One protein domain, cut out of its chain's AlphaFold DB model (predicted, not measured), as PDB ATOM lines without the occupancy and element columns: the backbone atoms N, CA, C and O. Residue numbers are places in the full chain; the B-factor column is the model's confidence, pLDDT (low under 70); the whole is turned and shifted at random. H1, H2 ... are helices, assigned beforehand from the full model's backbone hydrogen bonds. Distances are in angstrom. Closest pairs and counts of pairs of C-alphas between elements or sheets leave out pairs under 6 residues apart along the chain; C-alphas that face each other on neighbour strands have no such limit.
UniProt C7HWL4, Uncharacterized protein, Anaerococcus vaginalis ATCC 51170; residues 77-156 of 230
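This is residues 77 to 156 of the 230 residues of an uncharacterized protein of Anaerococcus vaginalis ATCC 51170 (UniProt C7HWL4). Five helices stand side by side in a flat slab, each running against the one before it, with H5, the longest, at one end of the slab and H1 at the other. H2, H3 and H4 make a triangle between them, H3 set off to one side of H2 and H4; H1 packs on H2 and H5 packs on H4. The printed part has 80 residues with five named helices, H1 to H5 in chain order, and no named strand; the class is all helix. The whole is compact, with a radius of gyration of the C-alphas of 12.7 A, and its C-alphas span 35 by 30 by 14 A.

H5, residues 136 to 150, is the longest helix by residues and measures 20.7 A from its first to its last C-alpha; C-alpha 150 is at (181.059, 185.003, 200.038). H4, residues 118 to 131, measures 20.3 A and begins with C-alpha 118 at (183.649, 191.256, 200.357). H3, residues 105 to 114, measures 14.5 A. H2, residues 88 to 101, measures 20.0 A. H1, residues 77 to 84, measures 10.6 A and begins with C-alpha 77 at (188.681, 215.775, 191.077).

H5 touches H4 at a shallow tilt of 8 degrees, opposite ways; their closest C-alphas, of Ile 129 and Arg 136, are 4.9 A apart. H4 touches H3 at a shallow tilt of 4 degrees, opposite ways, closest at the C-alphas of Cys 108 and Tyr 124, 6.0 A apart. H3 touches H2 at a shallow tilt of 20 degrees, opposite ways, closest at the C-alphas of Ala 92 and Phe 114, 5.2 A apart. H2 and H4 only just touch, with 3 pairs of C-alphas within 8 A; they run the same way at a shallow tilt of 23 degrees, and their closest C-alphas, of Ala 92 and Asp 120, are 7.4 A apart. H2, H3 and H4 form an up and down bundle, each helix running against the one before it. H1 touches H2 at a shallow tilt of 14 degrees, opposite ways, closest at the C-alphas of Arg 82 and Lys 91, 5.1 A apart. Each two helices that follow each other form a helical hairpin. H1 is apart from H3, H4 and H5, and H5 is apart from H2 and H3. In H1, H2, H3, H4 and H5 every O i to N i+4 pair is within hydrogen-bond range.

The two C-alphas farthest apart, of Lys 77 and Lys 148, are 36.7 A apart. The four links between the helices are tight, and no link is long. The printed part has no cut. The mean pLDDT of the printed part is 90.8, and no printed residue is under 70.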
ATOM      1  N   LYS A  77     187.313 216.101 190.652       94.88
ATOM      2  CA  LYS A  77     188.681 215.775 191.077       94.88
ATOM      3  C   LYS A  77     188.810 214.300 191.444       94.88
ATOM      4  O   LYS A  77     189.745 213.649 190.984       94.88
ATOM      5  N   LEU A  78     187.852 213.744 192.187       95.25
ATOM      6  CA  LEU A  78     187.831 212.315 192.516       95.25
ATOM      7  C   LEU A  78     187.708 211.441 191.257       95.25
ATOM      8  O   LEU A  78     188.445 210.465 191.105       95.25
ATOM      9  N   LYS A  79     186.836 211.798 190.305       95.06
ATOM     10  CA  LYS A  79     186.697 211.079 189.024       95.06
ATOM     11  C   LYS A  79     187.990 211.113 188.211       95.06
ATOM     12  O   LYS A  79     188.399 210.077 187.677       95.06
ATOM     13  N   LYS A  80     188.658 212.268 188.150       95.19
ATOM     14  CA  LYS A  80     189.962 212.419 187.493       95.19
ATOM     15  C   LYS A  80     191.017 211.551 188.177       95.19
ATOM     16  O   LYS A  80     191.638 210.717 187.517       95.19
ATOM     17  N   LEU A  81     191.122 211.643 189.503       94.19
ATOM     18  CA  LEU A  81     192.048 210.850 190.308       94.19
ATOM     19  C   LEU A  81     191.844 209.347 190.075       94.19
ATOM     20  O   LEU A  81     192.804 208.613 189.842       94.19
ATOM     21  N   ARG A  82     190.592 208.875 190.053       94.38
ATOM     22  CA  ARG A  82     190.249 207.473 189.763       94.38
ATOM     23  C   ARG A  82     190.785 207.007 188.416       94.38
ATOM     24  O   ARG A  82     191.269 205.878 188.307       94.38
ATOM     25  N   ASN A  83     190.674 207.840 187.388       92.06
ATOM     26  CA  ASN A  83     191.134 207.493 186.047       92.06
ATOM     27  C   ASN A  83     192.665 207.420 185.974       92.06
ATOM     28  O   ASN A  83     193.194 206.537 185.296       92.06
ATOM     29  N   GLU A  84     193.359 208.267 186.735       91.88
ATOM     30  CA  GLU A  84     194.821 208.264 186.869       91.88
ATOM     31  C   GLU A  84     195.344 207.058 187.665       91.88
ATOM     32  O   GLU A  84     196.444 206.556 187.400       91.88
ATOM     33  N   LYS A  85     194.568 206.540 188.630       90.56
ATOM     34  CA  LYS A  85     194.986 205.368 189.409       90.56
ATOM     35  C   LYS A  85     195.095 204.110 188.552       90.56
ATOM     36  O   LYS A  85     194.309 203.838 187.649       90.56
ATOM     37  N   ILE A  86     196.085 203.286 188.884       83.94
ATOM     38  CA  ILE A  86     196.383 202.036 188.178       83.94
ATOM     39  C   ILE A  86     195.685 200.857 188.864       83.94
ATOM     40  O   ILE A  86     195.175 199.967 188.187       83.94
ATOM     41  N   SER A  87     195.669 200.843 190.199       86.69
ATOM     42  CA  SER A  87     195.137 199.733 190.989       86.69
ATOM     43  C   SER A  87     193.613 199.750 191.058       86.69
ATOM     44  O   SER A  87     193.002 200.784 191.327       86.69
ATOM     45  N   TYR A  88     193.002 198.578 190.888       86.81
ATOM     46  CA  TYR A  88     191.569 198.372 191.091       86.81
ATOM     47  C   TYR A  88     191.127 198.721 192.518       86.81
ATOM     48  O   TYR A  88     190.088 199.349 192.689       86.81
ATOM     49  N   LYS A  89     191.950 198.415 193.530       90.06
ATOM     50  CA  LYS A  89     191.661 198.743 194.935       90.06
ATOM     51  C   LYS A  89     191.606 200.253 195.167       90.06
ATOM     52  O   LYS A  89     190.668 200.754 195.779       90.06
ATOM     53  N   SER A  90     192.576 200.980 194.619       91.94
ATOM     54  CA  SER A  90     192.589 202.443 194.643       91.94
ATOM     55  C   SER A  90     191.353 203.030 193.954       91.94
ATOM     56  O   SER A  90     190.700 203.905 194.517       91.94
ATOM     57  N   LYS A  91     190.981 202.505 192.777       94.25
ATOM     58  CA  LYS A  91     189.764 202.928 192.064       94.25
ATOM     59  C   LYS A  91     188.495 202.656 192.866       94.25
ATOM     60  O   LYS A  91     187.651 203.537 192.944       94.25
ATOM     61  N   ALA A  92     188.381 201.482 193.486       93.38
ATOM     62  CA  ALA A  92     187.244 201.128 194.329       93.38
ATOM     63  C   ALA A  92     187.120 202.067 195.539       93.38
ATOM     64  O   ALA A  92     186.029 202.557 195.810       93.38
ATOM     65  N   ASN A  93     188.227 202.388 196.221       94.56
ATOM     66  CA  ASN A  93     188.215 203.337 197.340       94.56
ATOM     67  C   ASN A  93     187.763 204.739 196.917       94.56
ATOM     68  O   ASN A  93     186.922 205.323 197.591       94.56
ATOM     69  N   ILE A  94     188.261 205.246 195.785       95.19
ATOM     70  CA  ILE A  94     187.823 206.543 195.252       95.19
ATOM     71  C   ILE A  94     186.334 206.503 194.886       95.19
ATOM     72  O   ILE A  94     185.597 207.422 195.220       95.19
ATOM     73  N   THR A  95     185.865 205.433 194.239       95.44
ATOM     74  CA  THR A  95     184.444 205.301 193.892       95.44
ATOM     75  C   THR A  95     183.551 205.231 195.136       95.44
ATOM     76  O   THR A  95     182.491 205.845 195.129       95.44
ATOM     77  N   LYS A  96     183.971 204.564 196.224       95.12
ATOM     78  CA  LYS A  96     183.233 204.594 197.503       95.12
ATOM     79  C   LYS A  96     183.107 206.017 198.046       95.12
ATOM     80  O   LYS A  96     181.999 206.431 198.356       95.12
ATOM     81  N   GLN A  97     184.202 206.781 198.038       95.25
ATOM     82  CA  GLN A  97     184.189 208.188 198.447       95.25
ATOM     83  C   GLN A  97     183.220 209.024 197.597       95.25
ATOM     84  O   GLN A  97     182.456 209.820 198.131       95.25
ATOM     85  N   ILE A  98     183.210 208.818 196.272       95.62
ATOM     86  CA  ILE A  98     182.259 209.492 195.374       95.62
ATOM     87  C   ILE A  98     180.816 209.137 195.752       95.62
ATOM     88  O   ILE A  98     179.996 210.039 195.858       95.62
ATOM     89  N   ILE A  99     180.514 207.854 195.978       95.25
ATOM     90  CA  ILE A  99     179.168 207.383 196.349       95.25
ATOM     91  C   ILE A  99     178.718 207.964 197.696       95.25
ATOM     92  O   ILE A  99     177.550 208.323 197.834       95.25
ATOM     93  N   ASP A 100     179.624 208.058 198.673       93.00
ATOM     94  CA  ASP A 100     179.330 208.636 199.989       93.00
ATOM     95  C   ASP A 100     178.995 210.132 199.904       93.00
ATOM     96  O   ASP A 100     178.136 210.610 200.647       93.00
ATOM     97  N   ILE A 101     179.630 210.864 198.980       93.12
ATOM     98  CA  ILE A 101     179.369 212.292 198.739       93.12
ATOM     99  C   ILE A 101     178.101 212.496 197.900       93.12
ATOM    100  O   ILE A 101     177.250 213.313 198.241       93.12
ATOM    101  N   SER A 102     177.998 211.793 196.771       93.00
ATOM    102  CA  SER A 102     176.916 211.935 195.800       93.00
ATOM    103  C   SER A 102     176.621 210.590 195.157       93.00
ATOM    104  O   SER A 102     177.289 210.135 194.224       93.00
ATOM    105  N   TYR A 103     175.598 209.936 195.698       93.44
ATOM    106  CA  TYR A 103     175.133 208.664 195.182       93.44
ATOM    107  C   TYR A 103     174.659 208.805 193.732       93.44
ATOM    108  O   TYR A 103     173.826 209.648 193.403       93.44
ATOM    109  N   SER A 104     175.113 207.883 192.888       93.44
ATOM    110  CA  SER A 104     174.447 207.571 191.633       93.44
ATOM    111  C   SER A 104     174.504 206.070 191.367       93.44
ATOM    112  O   SER A 104     175.436 205.363 191.776       93.44
ATOM    113  N   LYS A 105     173.500 205.574 190.643       91.00
ATOM    114  CA  LYS A 105     173.431 204.169 190.232       91.00
ATOM    115  C   LYS A 105     174.606 203.787 189.329       91.00
ATOM    116  O   LYS A 105     175.160 202.700 189.463       91.00
ATOM    117  N   GLU A 106     175.029 204.709 188.466       92.50
ATOM    118  CA  GLU A 106     176.210 204.548 187.616       92.50
ATOM    119  C   GLU A 106     177.487 204.363 188.448       92.50
ATOM    120  O   GLU A 106     178.287 203.469 188.172       92.50
ATOM    121  N   GLU A 107     177.668 205.152 189.510       93.12
ATOM    122  CA  GLU A 107     178.842 205.029 190.372       93.12
ATOM    123  C   GLU A 107     178.841 203.722 191.176       93.12
ATOM    124  O   GLU A 107     179.894 203.107 191.361       93.12
ATOM    125  N   CYS A 108     177.667 203.212 191.555       91.38
ATOM    126  CA  CYS A 108     177.554 201.869 192.124       91.38
ATOM    127  C   CYS A 108     177.970 200.777 191.126       91.38
ATOM    128  O   CYS A 108     178.727 199.872 191.484       91.38
ATOM    129  N   GLU A 109     177.548 200.857 189.862       90.00
ATOM    130  CA  GLU A 109     177.996 199.901 188.837       90.00
ATOM    131  C   GLU A 109     179.505 200.016 188.559       90.00
ATOM    132  O   GLU A 109     180.194 199.002 188.408       90.00
ATOM    133  N   ASN A 110     180.069 201.228 188.608       91.38
ATOM    134  CA  ASN A 110     181.520 201.422 188.574       91.38
ATOM    135  C   ASN A 110     182.215 200.745 189.765       91.38
ATOM    136  O   ASN A 110     183.260 200.113 189.588       91.38
ATOM    137  N   LEU A 111     181.648 200.817 190.974       91.94
ATOM    138  CA  LEU A 111     182.197 200.122 192.142       91.94
ATOM    139  C   LEU A 111     182.193 198.602 191.937       91.94
ATOM    140  O   LEU A 111     183.206 197.953 192.199       91.94
ATOM    141  N   LYS A 112     181.106 198.043 191.392       87.94
ATOM    142  CA  LYS A 112     181.001 196.615 191.048       87.94
ATOM    143  C   LYS A 112     182.055 196.172 190.026       87.94
ATOM    144  O   LYS A 112     182.545 195.046 190.098       87.94
ATOM    145  N   LYS A 113     182.452 197.055 189.109       85.44
ATOM    146  CA  LYS A 113     183.542 196.805 188.154       85.44
ATOM    147  C   LYS A 113     184.922 196.801 188.813       85.44
ATOM    148  O   LYS A 113     185.813 196.076 188.368       85.44
ATOM    149  N   PHE A 114     185.133 197.637 189.833       87.31
ATOM    150  CA  PHE A 114     186.448 197.787 190.464       87.31
ATOM    151  C   PHE A 114     186.678 196.902 191.689       87.31
ATOM    152  O   PHE A 114     187.828 196.655 192.059       87.31
ATOM    153  N   THR A 115     185.608 196.426 192.313       85.69
ATOM    154  CA  THR A 115     185.682 195.613 193.522       85.69
ATOM    155  C   THR A 115     186.241 194.216 193.267       85.69
ATOM    156  O   THR A 115     185.989 193.568 192.249       85.69
ATOM    157  N   SER A 116     186.994 193.737 194.253       79.31
ATOM    158  CA  SER A 116     187.413 192.338 194.351       79.31
ATOM    159  C   SER A 116     187.241 191.759 195.756       79.31
ATOM    160  O   SER A 116     187.655 190.624 196.006       79.31
ATOM    161  N   THR A 117     186.636 192.524 196.671       86.88
ATOM    162  CA  THR A 117     186.562 192.200 198.099       86.88
ATOM    163  C   THR A 117     185.120 192.101 198.579       86.88
ATOM    164  O   THR A 117     184.195 192.652 197.974       86.88
ATOM    165  N   TYR A 118     184.935 191.371 199.677       89.56
ATOM    166  CA  TYR A 118     183.649 191.256 200.357       89.56
ATOM    167  C   TYR A 118     183.147 192.620 200.837       89.56
ATOM    168  O   TYR A 118     182.029 193.003 200.497       89.56
ATOM    169  N   ASP A 119     183.990 193.384 201.531       90.31
ATOM    170  CA  ASP A 119     183.606 194.659 202.144       90.31
ATOM    171  C   ASP A 119     183.140 195.692 201.113       90.31
ATOM    172  O   ASP A 119     182.130 196.366 201.311       90.31
ATOM    173  N   ASP A 120     183.821 195.777 199.970       91.44
ATOM    174  CA  ASP A 120     183.434 196.679 198.882       91.44
ATOM    175  C   ASP A 120     182.054 196.315 198.300       91.44
ATOM    176  O   ASP A 120     181.269 197.196 197.947       91.44
ATOM    177  N   MET A 121     181.727 195.021 198.217       91.25
ATOM    178  CA  MET A 121     180.403 194.565 197.777       91.25
ATOM    179  C   MET A 121     179.321 194.789 198.841       91.25
ATOM    180  O   MET A 121     178.178 195.091 198.500       91.25
ATOM    181  N   ILE A 122     179.660 194.681 200.128       92.94
ATOM    182  CA  ILE A 122     178.743 195.054 201.215       92.94
ATOM    183  C   ILE A 122     178.440 196.549 201.171       92.94
ATOM    184  O   ILE A 122     177.274 196.932 201.305       92.94
ATOM    185  N   PHE A 123     179.448 197.384 200.915       94.69
ATOM    186  CA  PHE A 123     179.251 198.811 200.690       94.69
ATOM    187  C   PHE A 123     178.335 199.059 199.482       94.69
ATOM    188  O   PHE A 123     177.348 199.778 199.616       94.69
ATOM    189  N   TYR A 124     178.590 198.402 198.341       94.00
ATOM    190  CA  TYR A 124     177.745 198.488 197.137       94.00
ATOM    191  C   TYR A 124     176.267 198.213 197.446       94.00
ATOM    192  O   TYR A 124     175.399 199.033 197.141       94.00
ATOM    193  N   TYR A 125     175.963 197.092 198.109       93.81
ATOM    194  CA  TYR A 125     174.582 196.769 198.464       93.81
ATOM    195  C   TYR A 125     173.991 197.749 199.479       93.81
ATOM    196  O   TYR A 125     172.813 198.087 199.382       93.81
ATOM    197  N   SER A 126     174.787 198.224 200.437       93.81
ATOM    198  CA  SER A 126     174.331 199.201 201.432       93.81
ATOM    199  C   SER A 126     173.966 200.537 200.784       93.81
ATOM    200  O   SER A 126     172.913 201.093 201.099       93.81
ATOM    201  N   ALA A 127     174.770 201.009 199.824       94.38
ATOM    202  CA  ALA A 127     174.491 202.215 199.051       94.38
ATOM    203  C   ALA A 127     173.189 202.089 198.244       94.38
ATOM    204  O   ALA A 127     172.347 202.988 198.299       94.38
ATOM    205  N   LEU A 128     172.971 200.954 197.571       94.25
ATOM    206  CA  LEU A 128     171.728 200.692 196.836       94.25
ATOM    207  C   LEU A 128     170.507 200.631 197.764       94.25
ATOM    208  O   LEU A 128     169.497 201.267 197.496       94.25
ATOM    209  N   ILE A 129     170.592 199.920 198.891       93.31
ATOM    210  CA  ILE A 129     169.483 199.786 199.857       93.31
ATOM    211  C   ILE A 129     169.095 201.143 200.468       93.31
ATOM    212  O   ILE A 129     167.911 201.392 200.733       93.31
ATOM    213  N   LYS A 130     170.090 202.003 200.724       93.75
ATOM    214  CA  LYS A 130     169.892 203.340 201.287       93.75
ATOM    215  C   LYS A 130     169.164 204.253 200.299       93.75
ATOM    216  O   LYS A 130     168.195 204.897 200.703       93.75
ATOM    217  N   ASN A 131     169.595 204.262 199.036       92.31
ATOM    218  CA  ASN A 131     169.185 205.270 198.056       92.31
ATOM    219  C   ASN A 131     168.070 204.812 197.090       92.31
ATOM    220  O   ASN A 131     167.212 205.618 196.750       92.31
ATOM    221  N   GLU A 132     167.994 203.530 196.710       90.88
ATOM    222  CA  GLU A 132     166.958 202.995 195.806       90.88
ATOM    223  C   GLU A 132     165.786 202.420 196.622       90.88
ATOM    224  O   GLU A 132     165.783 201.246 197.013       90.88
ATOM    225  N   ARG A 133     164.789 203.256 196.938       87.94
ATOM    226  CA  ARG A 133     163.676 202.867 197.826       87.94
ATOM    227  C   ARG A 133     162.762 201.802 197.218       87.94
ATOM    228  O   ARG A 133     162.412 200.859 197.930       87.94
ATOM    229  N   ASP A 134     162.446 201.915 195.933       90.06
ATOM    230  CA  ASP A 134     161.479 201.039 195.258       90.06
ATOM    231  C   ASP A 134     162.009 199.604 195.113       90.06
ATOM    232  O   ASP A 134     161.315 198.628 195.395       90.06
ATOM    233  N   ASP A 135     163.301 199.462 194.804       91.44
ATOM    234  CA  ASP A 135     163.987 198.172 194.648       91.44
ATOM    235  C   ASP A 135     164.628 197.653 195.955       91.44
ATOM    236  O   ASP A 135     165.321 196.628 195.977       91.44
ATOM    237  N   ARG A 136     164.408 198.323 197.092       90.69
ATOM    238  CA  ARG A 136     165.117 198.047 198.355       90.69
ATOM    239  C   ARG A 136     165.043 196.582 198.797       90.69
ATOM    240  O   ARG A 136     166.048 196.021 199.241       90.69
ATOM    241  N   LYS A 137     163.863 195.952 198.714       92.75
ATOM    242  CA  LYS A 137     163.669 194.542 199.119       92.75
ATOM    243  C   LYS A 137     164.491 193.591 198.243       92.75
ATOM    244  O   LYS A 137     165.157 192.699 198.768       92.75
ATOM    245  N   LYS A 138     164.518 193.840 196.932       92.88
ATOM    246  CA  LYS A 138     165.308 193.083 195.954       92.88
ATOM    247  C   LYS A 138     166.805 193.186 196.253       92.88
ATOM    248  O   LYS A 138     167.503 192.173 196.251       92.88
ATOM    249  N   TYR A 139     167.300 194.380 196.583       92.44
ATOM    250  CA  TYR A 139     168.709 194.565 196.950       92.44
ATOM    251  C   TYR A 139     169.081 193.914 198.287       92.44
ATOM    252  O   TYR A 139     170.158 193.325 198.383       92.44
ATOM    253  N   LYS A 140     168.191 193.930 199.292       93.25
ATOM    254  CA  LYS A 140     168.390 193.172 200.542       93.25
ATOM    255  C   LYS A 140     168.527 191.672 200.275       93.25
ATOM    256  O   LYS A 140     169.491 191.066 200.729       93.25
ATOM    257  N   GLN A 141     167.634 191.099 199.470       92.81
ATOM    258  CA  GLN A 141     167.683 189.676 199.127       92.81
ATOM    259  C   GLN A 141     168.984 189.301 198.395       92.81
ATOM    260  O   GLN A 141     169.626 188.308 198.736       92.81
ATOM    261  N   LYS A 142     169.415 190.122 197.425       90.75
ATOM    262  CA  LYS A 142     170.699 189.943 196.726       90.75
ATOM    263  C   LYS A 142     171.894 190.007 197.679       90.75
ATOM    264  O   LYS A 142     172.757 189.134 197.633       90.75
ATOM    265  N   ARG A 143     171.916 190.986 198.588       91.88
ATOM    266  CA  ARG A 143     172.947 191.104 199.627       91.88
ATOM    267  C   ARG A 143     172.994 189.861 200.513       91.88
ATOM    268  O   ARG A 143     174.072 189.339 200.769       91.88
ATOM    269  N   ASP A 144     171.852 189.366 200.970       92.31
ATOM    270  CA  ASP A 144     171.813 188.225 201.888       92.31
ATOM    271  C   ASP A 144     172.284 186.932 201.193       92.31
ATOM    272  O   ASP A 144     173.061 186.160 201.761       92.31
ATOM    273  N   ASN A 145     171.914 186.738 199.922       90.31
ATOM    274  CA  ASN A 145     172.444 185.659 199.081       90.31
ATOM    275  C   ASN A 145     173.958 185.785 198.867       90.31
ATOM    276  O   ASN A 145     174.692 184.794 198.936       90.31
ATOM    277  N   PHE A 146     174.436 187.007 198.640       90.06
ATOM    278  CA  PHE A 146     175.856 187.299 198.516       90.06
ATOM    279  C   PHE A 146     176.624 186.950 199.798       90.06
ATOM    280  O   PHE A 146     177.632 186.243 199.728       90.06
ATOM    281  N   ILE A 147     176.122 187.365 200.964       90.62
ATOM    282  CA  ILE A 147     176.725 187.067 202.271       90.62
ATOM    283  C   ILE A 147     176.840 185.555 202.467       90.62
ATOM    284  O   ILE A 147     177.934 185.064 202.745       90.62
ATOM    285  N   LYS A 148     175.758 184.799 202.238       89.19
ATOM    286  CA  LYS A 148     175.759 183.329 202.369       89.19
ATOM    287  C   LYS A 148     176.866 182.660 201.546       89.19
ATOM    288  O   LYS A 148     177.467 181.692 202.000       89.19
ATOM    289  N   ARG A 149     177.161 183.181 200.352       84.81
ATOM    290  CA  ARG A 149     178.147 182.594 199.429       84.81
ATOM    291  C   ARG A 149     179.582 183.073 199.664       84.81
ATOM    292  O   ARG A 149     180.522 182.308 199.428       84.81
ATOM    293  N   TYR A 150     179.760 184.327 200.079       86.88
ATOM    294  CA  TYR A 150     181.059 185.003 200.038       86.88
ATOM    295  C   TYR A 150     181.606 185.484 201.386       86.88
ATOM    296  O   TYR A 150     182.755 185.914 201.404       86.88
ATOM    297  N   LYS A 151     180.877 185.353 202.508       85.75
ATOM    298  CA  LYS A 151     181.318 185.835 203.836       85.75
ATOM    299  C   LYS A 151     182.747 185.414 204.217       85.75
ATOM    300  O   LYS A 151     183.492 186.217 204.759       85.75
ATOM    301  N   ASN A 152     183.145 184.185 203.882       85.00
ATOM    302  CA  ASN A 152     184.469 183.638 204.221       85.00
ATOM    303  C   ASN A 152     185.443 183.623 203.025       85.00
ATOM    304  O   ASN A 152     186.475 182.948 203.051       85.00
ATOM    305  N   ARG A 153     185.111 184.301 201.918       81.62
ATOM    306  CA  ARG A 153     185.915 184.296 200.689       81.62
ATOM    307  C   ARG A 153     186.794 185.539 200.631       81.62
ATOM    308  O   ARG A 153     186.310 186.658 200.702       81.62
ATOM    309  N   HIS A 154     188.088 185.321 200.412       73.31
ATOM    310  CA  HIS A 154     189.074 186.399 200.324       73.31
ATOM    311  C   HIS A 154     188.975 187.204 199.018       73.31
ATOM    312  O   HIS A 154     189.310 188.383 198.998       73.31
ATOM    313  N   PHE A 155     188.512 186.576 197.931       75.00
ATOM    314  CA  PHE A 155     188.390 187.206 196.616       75.00
ATOM    315  C   PHE A 155     187.032 186.945 195.987       75.00
ATOM    316  O   PHE A 155     186.493 185.834 196.050       75.00
ATOM    317  N   ILE A 156     186.516 187.979 195.331       81.44
ATOM    318  CA  ILE A 156     185.203 187.991 194.699       81.44
ATOM    319  C   ILE A 156     185.347 188.600 193.311       81.44
ATOM    320  O   ILE A 156     186.048 189.588 193.122       81.44
TER     321      ILE A 156